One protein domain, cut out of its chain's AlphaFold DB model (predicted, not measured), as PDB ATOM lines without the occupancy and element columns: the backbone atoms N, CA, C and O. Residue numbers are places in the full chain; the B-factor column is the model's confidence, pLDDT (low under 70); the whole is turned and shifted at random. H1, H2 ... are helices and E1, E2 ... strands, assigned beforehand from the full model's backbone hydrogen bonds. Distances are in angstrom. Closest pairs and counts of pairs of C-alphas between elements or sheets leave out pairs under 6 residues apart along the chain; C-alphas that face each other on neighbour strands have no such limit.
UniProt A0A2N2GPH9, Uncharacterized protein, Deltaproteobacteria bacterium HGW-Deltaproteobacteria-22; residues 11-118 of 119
ATOM      1  N   ALA A  11      59.513  36.382 -16.519       89.00
ATOM      2  CA  ALA A  11      58.816  35.259 -15.899       89.00
ATOM      3  C   ALA A  11      59.661  34.595 -14.798       89.00
ATOM      4  O   ALA A  11      59.155  34.301 -13.714       89.00
ATOM      5  N   GLN A  12      60.962  34.401 -15.037       92.00
ATOM      6  CA  GLN A  12      61.871  33.826 -14.040       92.00
ATOM      7  C   GLN A  12      62.086  34.769 -12.853       92.00
ATOM      8  O   GLN A  12      62.108  34.306 -11.713       92.00
ATOM      9  N   LYS A  13      62.198  36.081 -13.097       92.56
ATOM     10  CA  LYS A  13      62.268  37.092 -12.029       92.56
ATOM     11  C   LYS A  13      60.992  37.088 -11.187       92.56
ATOM     12  O   LYS A  13      61.073  36.989  -9.969       92.56
ATOM     13  N   THR A  14      59.826  37.062 -11.832       90.56
ATOM     14  CA  THR A  14      58.516  37.016 -11.159       90.56
ATOM     15  C   THR A  14      58.379  35.776 -10.279       90.56
ATOM     16  O   THR A  14      57.973  35.872  -9.121       90.56
ATOM     17  N   LEU A  15      58.765  34.604 -10.795       91.44
ATOM     18  CA  LEU A  15      58.733  33.362 -10.026       91.44
ATOM     19  C   LEU A  15      59.713  33.396  -8.848       91.44
ATOM     20  O   LEU A  15      59.350  33.014  -7.736       91.44
ATOM     21  N   ARG A  16      60.945  33.870  -9.065       93.69
ATOM     22  CA  ARG A  16      61.941  34.028  -7.998       93.69
ATOM     23  C   ARG A  16      61.422  34.940  -6.890       93.69
ATOM     24  O   ARG A  16      61.541  34.599  -5.716       93.69
ATOM     25  N   ASP A  17      60.846  36.078  -7.254       93.38
ATOM     26  CA  ASP A  17      60.351  37.062  -6.296       93.38
ATOM     27  C   ASP A  17      59.144  36.510  -5.524       93.38
ATOM     28  O   ASP A  17      59.051  36.700  -4.309       93.38
ATOM     29  N   LEU A  18      58.270  35.738  -6.184       93.19
ATOM     30  CA  LEU A  18      57.192  35.001  -5.523       93.19
ATOM     31  C   LEU A  18      57.735  33.979  -4.512       93.19
ATOM     32  O   LEU A  18      57.286  33.954  -3.368       93.19
ATOM     33  N   VAL A  19      58.725  33.166  -4.896       95.06
ATOM     34  CA  VAL A  19      59.367  32.195  -3.992       95.06
ATOM     35  C   VAL A  19      60.033  32.900  -2.809       95.06
ATOM     36  O   VAL A  19      59.910  32.444  -1.672       95.06
ATOM     37  N   SER A  20      60.692  34.035  -3.047       95.62
ATOM     38  CA  SER A  20      61.290  34.860  -1.994       95.62
ATOM     39  C   SER A  20      60.236  35.352  -0.995       95.62
ATOM     40  O   SER A  20      60.399  35.167   0.214       95.62
ATOM     41  N   ARG A  21      59.102  35.880  -1.481       95.56
ATOM     42  CA  ARG A  21      57.968  36.314  -0.644       95.56
ATOM     43  C   ARG A  21      57.363  35.161   0.156       95.56
ATOM     44  O   ARG A  21      57.119  35.315   1.350       95.56
ATOM     45  N   LEU A  22      57.173  33.994  -0.463       95.94
ATOM     46  CA  LEU A  22      56.666  32.792   0.210       95.94
ATOM     47  C   LEU A  22      57.612  32.318   1.318       95.94
ATOM     48  O   LEU A  22      57.164  32.015   2.425       95.94
ATOM     49  N   ASN A  23      58.920  32.289   1.050       96.88
ATOM     50  CA  ASN A  23      59.927  31.928   2.045       96.88
ATOM     51  C   ASN A  23      59.968  32.935   3.194       96.88
ATOM     52  O   ASN A  23      60.020  32.536   4.357       96.88
ATOM     53  N   HIS A  24      59.897  34.232   2.885       95.88
ATOM     54  CA  HIS A  24      59.812  35.273   3.898       95.88
ATOM     55  C   HIS A  24      58.569  35.083   4.778       95.88
ATOM     56  O   HIS A  24      58.705  34.976   5.993       95.88
ATOM     57  N   ALA A  25      57.381  34.925   4.184       95.75
ATOM     58  CA  ALA A  25      56.151  34.671   4.931       95.75
ATOM     59  C   ALA A  25      56.266  33.412   5.809       95.75
ATOM     60  O   ALA A  25      55.963  33.457   7.000       95.75
ATOM     61  N   ARG A  26      56.770  32.296   5.269       96.56
ATOM     62  CA  ARG A  26      56.965  31.051   6.029       96.56
ATOM     63  C   ARG A  26      57.904  31.232   7.228       96.56
ATOM     64  O   ARG A  26      57.664  30.641   8.278       96.56
ATOM     65  N   ASN A  27      58.955  32.037   7.094       96.50
ATOM     66  CA  ASN A  27      59.890  32.311   8.186       96.50
ATOM     67  C   ASN A  27      59.303  33.258   9.237       96.50
ATOM     68  O   ASN A  27      59.497  33.030  10.431       96.50
ATOM     69  N   THR A  28      58.548  34.269   8.805       95.31
ATOM     70  CA  THR A  28      57.923  35.269   9.679       95.31
ATOM     71  C   THR A  28      56.771  34.680  10.496       95.31
ATOM     72  O   THR A  28      56.661  34.945  11.690       95.31
ATOM     73  N   TYR A  29      55.931  33.841   9.888       95.19
ATOM     74  CA  TYR A  29      54.696  33.351  10.501       95.19
ATOM     75  C   TYR A  29      54.831  31.881  10.917       95.19
ATOM     76  O   TYR A  29      54.731  30.979  10.086       95.19
ATOM     77  N   ALA A  30      55.002  31.629  12.223       95.25
ATOM     78  CA  ALA A  30      55.208  30.282  12.781       95.25
ATOM     79  C   ALA A  30      54.128  29.273  12.348       95.25
ATOM     80  O   ALA A  30      54.466  28.176  11.895       95.25
ATOM     81  N   ALA A  31      52.861  29.706  12.303       96.25
ATOM     82  CA  ALA A  31      51.743  28.868  11.880       96.25
ATOM     83  C   ALA A  31      51.948  28.215  10.496       96.25
ATOM     84  O   ALA A  31      51.518  27.084  10.278       96.25
ATOM     85  N   LEU A  32      52.663  28.858   9.563       96.69
ATOM     86  CA  LEU A  32      52.965  28.271   8.250       96.69
ATOM     87  C   LEU A  32      53.973  27.112   8.324       96.69
ATOM     88  O   LEU A  32      53.967  26.238   7.451       96.69
ATOM     89  N   ARG A  33      54.831  27.082   9.349       96.00
ATOM     90  CA  ARG A  33      55.832  26.030   9.579       96.00
ATOM     91  C   ARG A  33      55.241  24.860  10.354       96.00
ATOM     92  O   ARG A  33      55.310  23.736   9.863       96.00
ATOM     93  N   THR A  34      54.641  25.131  11.509       95.25
ATOM     94  CA  THR A  34      54.263  24.116  12.511       95.25
ATOM     95  C   THR A  34      52.774  24.096  12.843       95.25
ATOM     96  O   THR A  34      52.310  23.165  13.496       95.25
ATOM     97  N   GLY A  35      51.998  25.059  12.343       94.75
ATOM     98  CA  GLY A  35      50.572  25.155  12.642       94.75
ATOM     99  C   GLY A  35      49.745  23.966  12.157       94.75
ATOM    100  O   GLY A  35      50.089  23.277  11.192       94.75
ATOM    101  N   LYS A  36      48.608  23.735  12.805       95.56
ATOM    102  CA  LYS A  36      47.619  22.744  12.375       95.56
ATOM    103  C   LYS A  36      47.003  23.179  11.052       95.56
ATOM    104  O   LYS A  36      46.751  24.362  10.852       95.56
ATOM    105  N   TYR A  37      46.809  22.223  10.155       96.06
ATOM    106  CA  TYR A  37      46.146  22.422   8.871       96.06
ATOM    107  C   TYR A  37      44.666  22.060   9.006       96.06
ATOM    108  O   TYR A  37      44.364  20.972   9.493       96.06
ATOM    109  N   ASP A  38      43.772  22.948   8.570       94.94
ATOM    110  CA  ASP A  38      42.336  22.668   8.443       94.94
ATOM    111  C   ASP A  38      41.809  23.248   7.124       94.94
ATOM    112  O   ASP A  38      41.834  24.464   6.916       94.94
ATOM    113  N   ALA A  39      41.368  22.376   6.219       92.69
ATOM    114  CA  ALA A  39      40.736  22.762   4.964       92.69
ATOM    115  C   ALA A  39      39.220  22.748   5.133       92.69
ATOM    116  O   ALA A  39      38.638  21.731   5.500       92.69
ATOM    117  N   PHE A  40      38.587  23.877   4.833       88.69
ATOM    118  CA  PHE A  40      37.163  24.085   5.098       88.69
ATOM    119  C   PHE A  40      36.391  24.566   3.863       88.69
ATOM    120  O   PHE A  40      35.165  24.597   3.886       88.69
ATOM    121  N   HIS A  41      37.088  24.910   2.778       88.25
ATOM    122  CA  HIS A  41      36.475  25.257   1.503       88.25
ATOM    123  C   HIS A  41      37.273  24.634   0.357       88.25
ATOM    124  O   HIS A  41      38.480  24.849   0.247       88.25
ATOM    125  N   GLY A  42      36.596  23.867  -0.493       87.75
ATOM    126  CA  GLY A  42      37.197  23.203  -1.641       87.75
ATOM    127  C   GLY A  42      36.200  23.103  -2.786       87.75
ATOM    128  O   GLY A  42      35.173  22.443  -2.668       87.75
ATOM    129  N   GLU A  43      36.541  23.739  -3.895       87.62
ATOM    130  CA  GLU A  43      35.857  23.685  -5.181       87.62
ATOM    131  C   GLU A  43      36.864  23.282  -6.268       87.62
ATOM    132  O   GLU A  43      38.076  23.268  -6.042       87.62
ATOM    133  N   ALA A  44      36.386  22.967  -7.475       86.62
ATOM    134  CA  ALA A  44      37.230  22.441  -8.553       86.62
ATOM    135  C   ALA A  44      38.442  23.334  -8.895       86.62
ATOM    136  O   ALA A  44      39.492  22.823  -9.286       86.62
ATOM    137  N   SER A  45      38.317  24.655  -8.735       90.62
ATOM    138  CA  SER A  45      39.382  25.624  -9.010       90.62
ATOM    139  C   SER A  45      39.707  26.539  -7.827       90.62
ATOM    140  O   SER A  45      40.441  27.512  -8.003       90.62
ATOM    141  N   CYS A  46      39.209  26.236  -6.624       93.38
ATOM    142  CA  CYS A  46      39.475  27.039  -5.434       93.38
ATOM    143  C   CYS A  46      39.669  26.176  -4.190       93.38
ATOM    144  O   CYS A  46      38.846  25.321  -3.882       93.38
ATOM    145  N   LEU A  47      40.742  26.422  -3.446       94.38
ATOM    146  CA  LEU A  47      40.994  25.771  -2.165       94.38
ATOM    147  C   LEU A  47      41.294  26.839  -1.122       94.38
ATOM    148  O   LEU A  47      42.223  27.627  -1.307       94.38
ATOM    149  N   ALA A  48      40.554  26.826  -0.016       94.62
ATOM    150  CA  ALA A  48      40.854  27.641   1.151       94.62
ATOM    151  C   ALA A  48      41.062  26.772   2.393       94.62
ATOM    152  O   ALA A  48      40.289  25.858   2.695       94.62
ATOM    153  N   TYR A  49      42.132  27.071   3.122       95.88
ATOM    154  CA  TYR A  49      42.484  26.379   4.353       95.88
ATOM    155  C   TYR A  49      43.153  27.326   5.343       95.88
ATOM    156  O   TYR A  49      43.730  28.341   4.959       95.88
ATOM    157  N   VAL A  50      43.106  26.982   6.626       96.44
ATOM    158  CA  VAL A  50      43.831  27.700   7.676       96.44
ATOM    159  C   VAL A  50      45.051  26.900   8.111       96.44
ATOM    160  O   VAL A  50      45.023  25.673   8.236       96.44
ATOM    161  N   LYS A  51      46.134  27.625   8.378       97.06
ATOM    162  CA  LYS A  51      47.244  27.172   9.212       97.06
ATOM    163  C   LYS A  51      47.206  27.942  10.527       97.06
ATOM    164  O   LYS A  51      47.348  29.161  10.502       97.06
ATOM    165  N   ALA A  52      47.019  27.250  11.648       94.94
ATOM    166  CA  ALA A  52      46.872  27.884  12.963       94.94
ATOM    167  C   ALA A  52      47.859  27.333  14.000       94.94
ATOM    168  O   ALA A  52      48.037  26.119  14.120       94.94
ATOM    169  N   GLU A  53      48.481  28.219  14.773       93.88
ATOM    170  CA  GLU A  53      49.381  27.891  15.881       93.88
ATOM    171  C   GLU A  53      49.250  28.929  17.000       93.88
ATOM    172  O   GLU A  53      49.501  30.116  16.789       93.88
ATOM    173  N   GLY A  54      48.859  28.486  18.198       88.75
ATOM    174  CA  GLY A  54      48.574  29.397  19.308       88.75
ATOM    175  C   GLY A  54      47.478  30.397  18.932       88.75
ATOM    176  O   GLY A  54      46.400  29.997  18.502       88.75
ATOM    177  N   SER A  55      47.770  31.689  19.074       88.56
ATOM    178  CA  SER A  55      46.880  32.790  18.684       88.56
ATOM    179  C   SER A  55      47.037  33.230  17.224       88.56
ATOM    180  O   SER A  55      46.363  34.163  16.798       88.56
ATOM    181  N   GLN A  56      47.947  32.620  16.459       91.69
ATOM    182  CA  GLN A  56      48.235  33.033  15.093       91.69
ATOM    183  C   GLN A  56      47.546  32.108  14.088       91.69
ATOM    184  O   GLN A  56      47.876  30.924  13.994       91.69
ATOM    185  N   SER A  57      46.665  32.678  13.271       95.50
ATOM    186  CA  SER A  57      46.011  31.996  12.152       95.50
ATOM    187  C   SER A  57      46.407  32.648  10.832       95.50
ATOM    188  O   SER A  57      46.422  33.872  10.713       95.50
ATOM    189  N   VAL A  58      46.713  31.828   9.830       96.44
ATOM    190  CA  VAL A  58      46.939  32.266   8.451       96.44
ATOM    191  C   VAL A  58      45.923  31.572   7.560       96.44
ATOM    192  O   VAL A  58      45.940  30.345   7.442       96.44
ATOM    193  N   LEU A  59      45.049  32.355   6.934       95.81
ATOM    194  CA  LEU A  59      44.152  31.876   5.892       95.81
ATOM    195  C   LEU A  59      44.925  31.809   4.575       95.81
ATOM    196  O   LEU A  59      45.517  32.793   4.144       95.81
ATOM    197  N   VAL A  60      44.915  30.655   3.925       95.69
ATOM    198  CA  VAL A  60      45.533  30.442   2.619       95.69
ATOM    199  C   VAL A  60      44.438  30.194   1.601       95.69
ATOM    200  O   VAL A  60      43.586  29.338   1.825       95.69
ATOM    201  N   VAL A  61      44.492  30.906   0.476       94.75
ATOM    202  CA  VAL A  61      43.608  30.665  -0.664       94.75
ATOM    203  C   VAL A  61      44.428  30.422  -1.920       94.75
ATOM    204  O   VAL A  61      45.310  31.210  -2.272       94.75
ATOM    205  N   LEU A  62      44.133  29.306  -2.579       94.81
ATOM    206  CA  LEU A  62      44.758  28.857  -3.813       94.81
ATOM    207  C   LEU A  62      43.714  28.824  -4.923       94.81
ATOM    208  O   LEU A  62      42.615  28.306  -4.733       94.81
ATOM    209  N   SER A  63      44.090  29.336  -6.088       95.62
ATOM    210  CA  SER A  63      43.276  29.267  -7.298       95.62
ATOM    211  C   SER A  63      43.907  28.336  -8.332       95.62
ATOM    212  O   SER A  63      45.119  28.342  -8.556       95.62
ATOM    213  N   GLY A  64      43.068  27.511  -8.950       92.88
ATOM    214  CA  GLY A  64      43.441  26.594 -10.018       92.88
ATOM    215  C   GLY A  64      43.496  27.275 -11.385       92.88
ATOM    216  O   GLY A  64      43.560  28.498 -11.505       92.88
ATOM    217  N   ASN A  65      43.433  26.470 -12.442       92.81
ATOM    218  CA  ASN A  65      43.526  26.922 -13.835       92.81
ATOM    219  C   ASN A  65      42.373  27.832 -14.298       92.81
ATOM    220  O   ASN A  65      42.573  28.641 -15.197       92.81
ATOM    221  N   ALA A  66      41.185  27.709 -13.706       92.50
ATOM    222  CA  ALA A  66      40.032  28.553 -14.017       92.50
ATOM    223  C   ALA A  66      39.976  29.839 -13.170       92.50
ATOM    224  O   ALA A  66      39.077  30.655 -13.351       92.50
ATOM    225  N   GLY A  67      40.932  30.037 -12.252       92.31
ATOM    226  CA  GLY A  67      40.835  31.063 -11.215       92.31
ATOM    227  C   GLY A  67      39.859  30.661 -10.110       92.31
ATOM    228  O   GLY A  67      39.347  29.543 -10.083       92.31
ATOM    229  N   CYS A  68      39.615  31.573  -9.177       91.81
ATOM    230  CA  CYS A  68      38.647  31.389  -8.103       91.81
ATOM    231  C   CYS A  68      37.792  32.647  -7.984       91.81
ATOM    232  O   CYS A  68      38.338  33.735  -7.863       91.81
ATOM    233  N   SER A  69      36.469  32.513  -8.000       90.31
ATOM    234  CA  SER A  69      35.545  33.566  -7.576       90.31
ATOM    235  C   SER A  69      34.579  32.914  -6.603       90.31
ATOM    236  O   SER A  69      33.734  32.126  -7.018       90.31
ATOM    237  N   ALA A  70      34.798  33.134  -5.309       82.94
ATOM    238  CA  ALA A  70      34.139  32.354  -4.271       82.94
ATOM    239  C   ALA A  70      33.772  33.199  -3.051       82.94
ATOM    240  O   ALA A  70      34.474  34.144  -2.673       82.94
ATOM    241  N   SER A  71      32.679  32.777  -2.418       90.56
ATOM    242  CA  SER A  71      32.254  33.195  -1.087       90.56
ATOM    243  C   SER A  71      32.776  32.181  -0.072       90.56
ATOM    244  O   SER A  71      32.122  31.179   0.229       90.56
ATOM    245  N   ILE A  72      33.975  32.418   0.449       90.56
ATOM    246  CA  ILE A  72      34.652  31.490   1.355       90.56
ATOM    247  C   ILE A  72      34.067  31.674   2.757       90.56
ATOM    248  O   ILE A  72      34.394  32.635   3.450       90.56
ATOM    249  N   THR A  73      33.189  30.761   3.179       91.00
ATOM    250  CA  THR A  73      32.624  30.778   4.541       91.00
ATOM    251  C   THR A  73      33.725  30.462   5.540       91.00
ATOM    252  O   THR A  73      34.316  29.384   5.489       91.00
ATOM    253  N   VAL A  74      34.017  31.397   6.439       88.19
ATOM    254  CA  VAL A  74      35.112  31.253   7.390       88.19
ATOM    255  C   VAL A  74      34.623  30.488   8.611       88.19
ATOM    256  O   VAL A  74      33.586  30.793   9.196       88.19
ATOM    257  N   LYS A  75      35.374  29.459   9.001       84.94
ATOM    258  CA  LYS A  75      35.053  28.669  10.188       84.94
ATOM    259  C   LYS A  75      35.371  29.479  11.458       84.94
ATOM    260  O   LYS A  75      36.442  30.091  11.524       84.94
ATOM    261  N   PRO A  76      34.493  29.464  12.477       86.50
ATOM    262  CA  PRO A  76      34.754  30.150  13.738       86.50
ATOM    263  C   PRO A  76      35.972  29.563  14.464       86.50
ATOM    264  O   PRO A  76      36.332  28.399  14.275       86.50
ATOM    265  N   GLY A  77      36.583  30.367  15.338       86.44
ATOM    266  CA  GLY A  77      37.711  29.948  16.180       86.44
ATOM    267  C   GLY A  77      39.101  30.234  15.602       86.44
ATOM    268  O   GLY A  77      40.093  29.910  16.249       86.44
ATOM    269  N   TYR A  78      39.190  30.869  14.429       89.25
ATOM    270  CA  TYR A  78      40.464  31.301  13.837       89.25
ATOM    271  C   TYR A  78      40.787  32.787  14.024       89.25
ATOM    272  O   TYR A  78      41.847  33.218  13.575       89.25
ATOM    273  N   GLY A  79      39.925  33.548  14.707       88.62
ATOM    274  CA  GLY A  79      40.082  35.001  14.864       88.62
ATOM    275  C   GLY A  79      39.751  35.772  13.586       88.62
ATOM    276  O   GLY A  79      40.356  36.800  13.306       88.62
ATOM    277  N   PHE A  80      38.835  35.230  12.782       92.56
ATOM    278  CA  PHE A  80      38.353  35.806  11.528       92.56
ATOM    279  C   PHE A  80      36.848  36.067  11.637       92.56
ATOM    280  O   PHE A  80      36.063  35.625  10.799       92.56
ATOM    281  N   ASP A  81      36.450  36.703  12.735       92.44
ATOM    282  CA  ASP A  81      35.051  36.991  13.025       92.44
ATOM    283  C   ASP A  81      34.512  38.073  12.081       92.44
ATOM    284  O   ASP A  81      35.269  38.752  11.379       92.44
ATOM    285  N   ASP A  82      33.193  38.235  12.052       94.50
ATOM    286  CA  ASP A  82      32.552  39.246  11.217       94.50
ATOM    287  C   ASP A  82      33.112  40.653  11.489       94.50
ATOM    288  O   ASP A  82      33.320  41.043  12.638       94.50
ATOM    289  N   GLY A  83      33.403  41.399  10.424       93.69
ATOM    290  CA  GLY A  83      34.070  42.700  10.490       93.69
ATOM    291  C   GLY A  83      35.599  42.641  10.573       93.69
ATOM    292  O   GLY A  83      36.240  43.684  10.434       93.69
ATOM    293  N   THR A  84      36.211  41.461  10.732       94.94
ATOM    294  CA  THR A  84      37.678  41.340  10.746       94.94
ATOM    295  C   THR A  84      38.257  41.754   9.397       94.94
ATOM    296  O   THR A  84      37.869  41.226   8.349       94.94
ATOM    297  N   VAL A  85      39.229  42.668   9.422       94.62
ATOM    298  CA  VAL A  85      40.026  43.018   8.244       94.62
ATOM    299  C   VAL A  85      41.183  42.038   8.130       94.62
ATOM    300  O   VAL A  85      41.948  41.829   9.064       94.62
ATOM    301  N   LEU A  86      41.302  41.419   6.969       94.50
ATOM    302  CA  LEU A  86      42.349  40.479   6.625       94.50
ATOM    303  C   LEU A  86      43.348  41.143   5.688       94.50
ATOM    304  O   LEU A  86      42.973  41.643   4.628       94.50
ATOM    305  N   ARG A  87      44.629  41.106   6.048       94.94
ATOM    306  CA  ARG A  87      45.726  41.666   5.255       94.94
ATOM    307  C   ARG A  87      46.490  40.571   4.526       94.94
ATOM    308  O   ARG A  87      46.925  39.604   5.152       94.94
ATOM    309  N   ASP A  88      46.701  40.757   3.227       94.75
ATOM    310  CA  ASP A  88      47.548  39.890   2.413       94.75
ATOM    311  C   ASP A  88      49.027  40.080   2.764       94.75
ATOM    312  O   ASP A  88      49.610  41.143   2.556       94.75
ATOM    313  N   ILE A  89      49.657  39.028   3.273       94.69
ATOM    314  CA  ILE A  89      51.052  39.057   3.726       94.69
ATOM    315  C   ILE A  89      52.064  38.781   2.609       94.69
ATOM    316  O   ILE A  89      53.262  38.937   2.839       94.69
ATOM    317  N   LEU A  90      51.625  38.354   1.420       93.06
ATOM    318  CA  LEU A  90      52.523  38.143   0.280       93.06
ATOM    319  C   LEU A  90      52.733  39.423  -0.520       93.06
ATOM    320  O   LEU A  90      53.865  39.736  -0.907       93.06
ATOM    321  N   PHE A  91      51.647  40.146  -0.783       89.06
ATOM    322  CA  PHE A  91      51.670  41.322  -1.648       89.06
ATOM    323  C   PHE A  91      51.427  42.630  -0.890       89.06
ATOM    324  O   PHE A  91      51.744  43.683  -1.427       89.06
ATOM    325  N   GLY A  92      50.950  42.584   0.359       76.06
ATOM    326  CA  GLY A  92      50.851  43.737   1.268       76.06
ATOM    327  C   GLY A  92      49.724  44.723   0.954       76.06
ATOM    328  O   GLY A  92      49.190  45.345   1.865       76.06
ATOM    329  N   GLU A  93      49.344  44.855  -0.315       74.31
ATOM    330  CA  GLU A  93      48.379  45.859  -0.781       74.31
ATOM    331  C   GLU A  93      46.920  45.409  -0.665       74.31
ATOM    332  O   GLU A  93      46.012  46.237  -0.619       74.31
ATOM    333  N   HIS A  94      46.674  44.099  -0.622       82.81
ATOM    334  CA  HIS A  94      45.315  43.571  -0.638       82.81
ATOM    335  C   HIS A  94      44.787  43.408   0.785       82.81
ATOM    336  O   HIS A  94      45.372  42.705   1.612       82.81
ATOM    337  N   ARG A  95      43.640  44.035   1.044       90.62
ATOM    338  CA  ARG A  95      42.834  43.833   2.246       90.62
ATOM    339  C   ARG A  95      41.489  43.241   1.859       90.62
ATOM    340  O   ARG A  95      40.954  43.570   0.802       90.62
ATOM    341  N   ALA A  96      40.946  42.393   2.715       91.69
ATOM    342  CA  ALA A  96      39.620  41.825   2.542       91.69
ATOM    343  C   ALA A  96      38.908  41.770   3.894       91.69
ATOM    344  O   ALA A  96      39.525  41.440   4.899       91.69
ATOM    345  N   THR A  97      37.625  42.108   3.940       94.44
ATOM    346  CA  THR A  97      36.852  42.125   5.188       94.44
ATOM    347  C   THR A  97      35.935  40.915   5.238       94.44
ATOM    348  O   THR A  97      35.251  40.615   4.259       94.44
ATOM    349  N   VAL A  98      35.901  40.227   6.377       95.06
ATOM    350  CA  VAL A  98      34.909  39.175   6.622       95.06
ATOM    351  C   VAL A  98      33.547  39.838   6.819       95.06
ATOM    352  O   VAL A  98      33.411  40.706   7.675       95.06
ATOM    353  N   THR A  99      32.560  39.476   5.999       94.31
ATOM    354  CA  THR A  99      31.189  40.011   6.068       94.31
ATOM    355  C   THR A  99      30.184  38.865   6.021       94.31
ATOM    356  O   THR A  99      30.259  38.004   5.144       94.31
ATOM    357  N   GLY A 100      29.245  38.831   6.965       92.56
ATOM    358  CA  GLY A 100      28.329  37.707   7.151       92.56
ATOM    359  C   GLY A 100      29.049  36.391   7.467       92.56
ATOM    360  O   GLY A 100      28.562  35.330   7.084       92.56
ATOM    361  N   GLY A 101      30.235  36.446   8.090       91.75
ATOM    362  CA  GLY A 101      31.067  35.261   8.351       91.75
ATOM    363  C   GLY A 101      31.720  34.644   7.104       91.75
ATOM    364  O   GLY A 101      32.227  33.523   7.160       91.75
ATOM    365  N   ALA A 102      31.720  35.349   5.970       92.88
ATOM    366  CA  ALA A 102      32.340  34.897   4.732       92.88
ATOM    367  C   ALA A 102      33.299  35.942   4.156       92.88
ATOM    368  O   ALA A 102      33.153  37.148   4.356       92.88
ATOM    369  N   LEU A 103      34.284  35.460   3.404       92.94
ATOM    370  CA  LEU A 103      35.227  36.271   2.655       92.94
ATOM    371  C   LEU A 103      34.885  36.190   1.167       92.94
ATOM    372  O   LEU A 103      34.977  35.120   0.566       92.94
ATOM    373  N   GLN A 104      34.500  37.320   0.576       92.06
ATOM    374  CA  GLN A 104      34.285  37.416  -0.867       92.06
ATOM    375  C   GLN A 104      35.611  37.703  -1.556       92.06
ATOM    376  O   GLN A 104      36.290  38.674  -1.211       92.06
ATOM    377  N   MET A 105      35.988  36.889  -2.539       88.38
ATOM    378  CA  MET A 105      37.200  37.158  -3.307       88.38
ATOM    379  C   MET A 105      37.158  36.647  -4.734       88.38
ATOM    380  O   MET A 105      36.454  35.696  -5.064       88.38
ATOM    381  N   THR A 106      37.981  37.282  -5.567       92.25
ATOM    382  CA  THR A 106      38.292  36.818  -6.914       92.25
ATOM    383  C   THR A 106      39.806  36.767  -7.095       92.25
ATOM    384  O   THR A 106      40.503  37.743  -6.827       92.25
ATOM    385  N   LEU A 107      40.307  35.620  -7.542       92.00
ATOM    386  CA  LEU A 107      41.699  35.341  -7.868       92.00
ATOM    387  C   LEU A 107      41.780  34.895  -9.322       92.00
ATOM    388  O   LEU A 107      41.003  34.045  -9.766       92.00
ATOM    389  N   THR A 108      42.738  35.445 -10.063       93.69
ATOM    390  CA  THR A 108      42.998  34.977 -11.430       93.69
ATOM    391  C   THR A 108      43.635  33.586 -11.387       93.69
ATOM    392  O   THR A 108      44.161  33.199 -10.344       93.69
ATOM    393  N   PRO A 109      43.653  32.837 -12.502       95.00
ATOM    394  CA  PRO A 109      44.284  31.525 -12.545       95.00
ATOM    395  C   PRO A 109      45.689  31.472 -11.934       95.00
ATOM    396  O   PRO A 109      46.500  32.375 -12.154       95.00
ATOM    397  N   TYR A 110      45.971  30.383 -11.213       92.19
ATOM    398  CA  TYR A 110      47.274  30.065 -10.611       92.19
ATOM    399  C   TYR A 110      47.801  31.084  -9.586       92.19
ATOM    400  O   TYR A 110      49.001  31.130  -9.305       92.19
ATOM    401  N   GLN A 111      46.924  31.898  -9.002       92.31
ATOM    402  CA  GLN A 111      47.280  32.806  -7.919       92.31
ATOM    403  C   GLN A 111      47.131  32.166  -6.539       92.31
ATOM    404  O   GLN A 111      46.296  31.289  -6.300       92.31
ATOM    405  N   VAL A 112      47.929  32.693  -5.614       94.06
ATOM    406  CA  VAL A 112      47.885  32.407  -4.183       94.06
ATOM    407  C   VAL A 112      47.753  33.715  -3.405       94.06
ATOM    408  O   VAL A 112      48.356  34.734  -3.764       94.06
ATOM    409  N   ARG A 113      46.978  33.676  -2.321       93.94
ATOM    410  CA  ARG A 113      46.898  34.738  -1.313       93.94
ATOM    411  C   ARG A 113      46.994  34.135   0.081       93.94
ATOM    412  O   ARG A 113      46.397  33.093   0.348       93.94
ATOM    413  N   LEU A 114      47.751  34.793   0.957       95.69
ATOM    414  CA  LEU A 114      47.858  34.431   2.369       95.69
ATOM    415  C   LEU A 114      47.409  35.626   3.196       95.69
ATOM    416  O   LEU A 114      47.963  36.710   3.055       95.69
ATOM    417  N   PHE A 115      46.452  35.412   4.081       95.38
ATOM    418  CA  PHE A 115      45.827  36.450   4.877       95.38
ATOM    419  C   PHE A 115      46.045  36.218   6.370       95.38
ATOM    420  O   PHE A 115      45.992  35.084   6.848       95.38
ATOM    421  N   ILE A 116      46.231  37.309   7.106       94.94
ATOM    422  CA  ILE A 116      46.176  37.346   8.572       94.94
ATOM    423  C   ILE A 116      45.186  38.420   9.012       94.94
ATOM    424  O   ILE A 116      44.966  39.375   8.267       94.94
ATOM    425  N   ALA A 117      44.639  38.299  10.220       93.50
ATOM    426  CA  ALA A 117      43.865  39.378  10.825       93.50
ATOM    427  C   ALA A 117      44.748  40.618  11.052       93.50
ATOM    428  O   ALA A 117      45.876  40.518  11.542       93.50
ATOM    429  N   GLU A 118      44.241  41.775  10.643       88.31
ATOM    430  CA  GLU A 118      44.788  43.092  10.947       88.31
ATOM    431  C   GLU A 118      44.115  43.572  12.239       88.31
ATOM    432  O   GLU A 118      42.890  43.685  12.289       88.31
TER     433      GLU A 118
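AT A GLANCE: This is residues 11 to 118 of the 119 residues of an uncharacterized protein of Deltaproteobacteria bacterium HGW-Deltaproteobacteria-22 (UniProt A0A2N2GPH9). A six-strand sheet, E1 E2 E3 E8 E5 E6, curls like part of a barrel, and the two-strand sheet E4 E7 covers its hollow side, making a small sandwich. The short helix H2 packs on the outside of the curl over E2, and the long helix H1 makes a corner with it and stays apart from the eight strands, its residues 11 to 17 sticking out. The printed part has 108 residues with two named helices and then eight named strands along the chain, in the order H1 H2 E1 E2 E3 E4 E5 E6 E7 E8. Both sheets are antiparallel, and the class is mixed, helices and strands. The whole is compact, with a radius of gyration of the C-alphas of 13.3 A and spans of 39 by 31 by 23 A.

IN THESE COORDINATES: H1, residues 11 to 28, begins with C-alpha 11 at (58.816, 35.259, -15.899) and is 25.6 A long. H2 follows with residues 30 to 34, 6.2 A. The strands E1, residues 36 to 43, 21.2 A, E2, residues 46 to 53, 23.5 A, and E3, residues 56 to 63, 23.2 A, come next; C-alpha 56 is at (48.235, 33.033, 15.093). E1 bends by 50 degrees at residue 40. E4 has residues 68 to 73, 14.0 A, E5 residues 85 to 88, 10.0 A, and E6 residues 95 to 97, 6.9 A. E7 has residues 102 to 107, 15.7 A. E8, residues 112 to 118, 18.8 A, ends with C-alpha 118 at (44.788, 43.092, 10.947).

HOW THE PARTS SIT: H1 and H2 touch only at the corner, with residues 25 to 27 of H1 alone; their closest C-alphas are those of Arg 26 and Leu 32, 5.4 A apart. H1 is not on the six-strand sheet, but only just, with 4 pairs of C-alphas within 10 A. H2 is on that sheet over E2, at a height over the sheet of 7.1 A; the closest C-alphas of H2 and E2 are those of Ala 31 and Glu 53, 4.7 A apart. In both helices every O i to N i+4 pair is within hydrogen-bond range. E1, E2 and E3 form a meander, each strand the antiparallel neighbour of the one before. E1 and E2 are a hairpin, with N 38 and O 50 within hydrogen-bond range at 3.0 A. E2 and E3 are a hairpin too, with N 49 and O 60 at 3.0 A. E8 has staggered pairing: its residues 112 to 115 pair with E3, with N 115 and O 59 at 2.8 A, and its residues 115 to 118 pair with E5, with N 118 and O 85 at 2.8 A. E5 and E6 are a hairpin, with N 86 and O 96 at 2.7 A. The edge strands are E1 and E6, and the sheet is strongly twisted. E4 and E7 are antiparallel at 168 degrees, with N 70 and O 105 at 3.1 A. The two sheets form a sandwich, two sheets face to face, 7.8 A centre to centre where they face each other, their strands at 41 degrees. The closest C-alphas of E6 and E7, those of Thr 97 and Leu 103, are 6.6 A apart.

THE WHOLE: The two C-alphas farthest apart, those of Gln 12 and Gly 100, are 39.9 A from each other. The printed part has no cut. The link from E4 to E5, 11 residues, is long, and the one from E5 to E6 is short. The other links are tight. The mean pLDDT of the printed part is 92.5, and no printed residue is under 70.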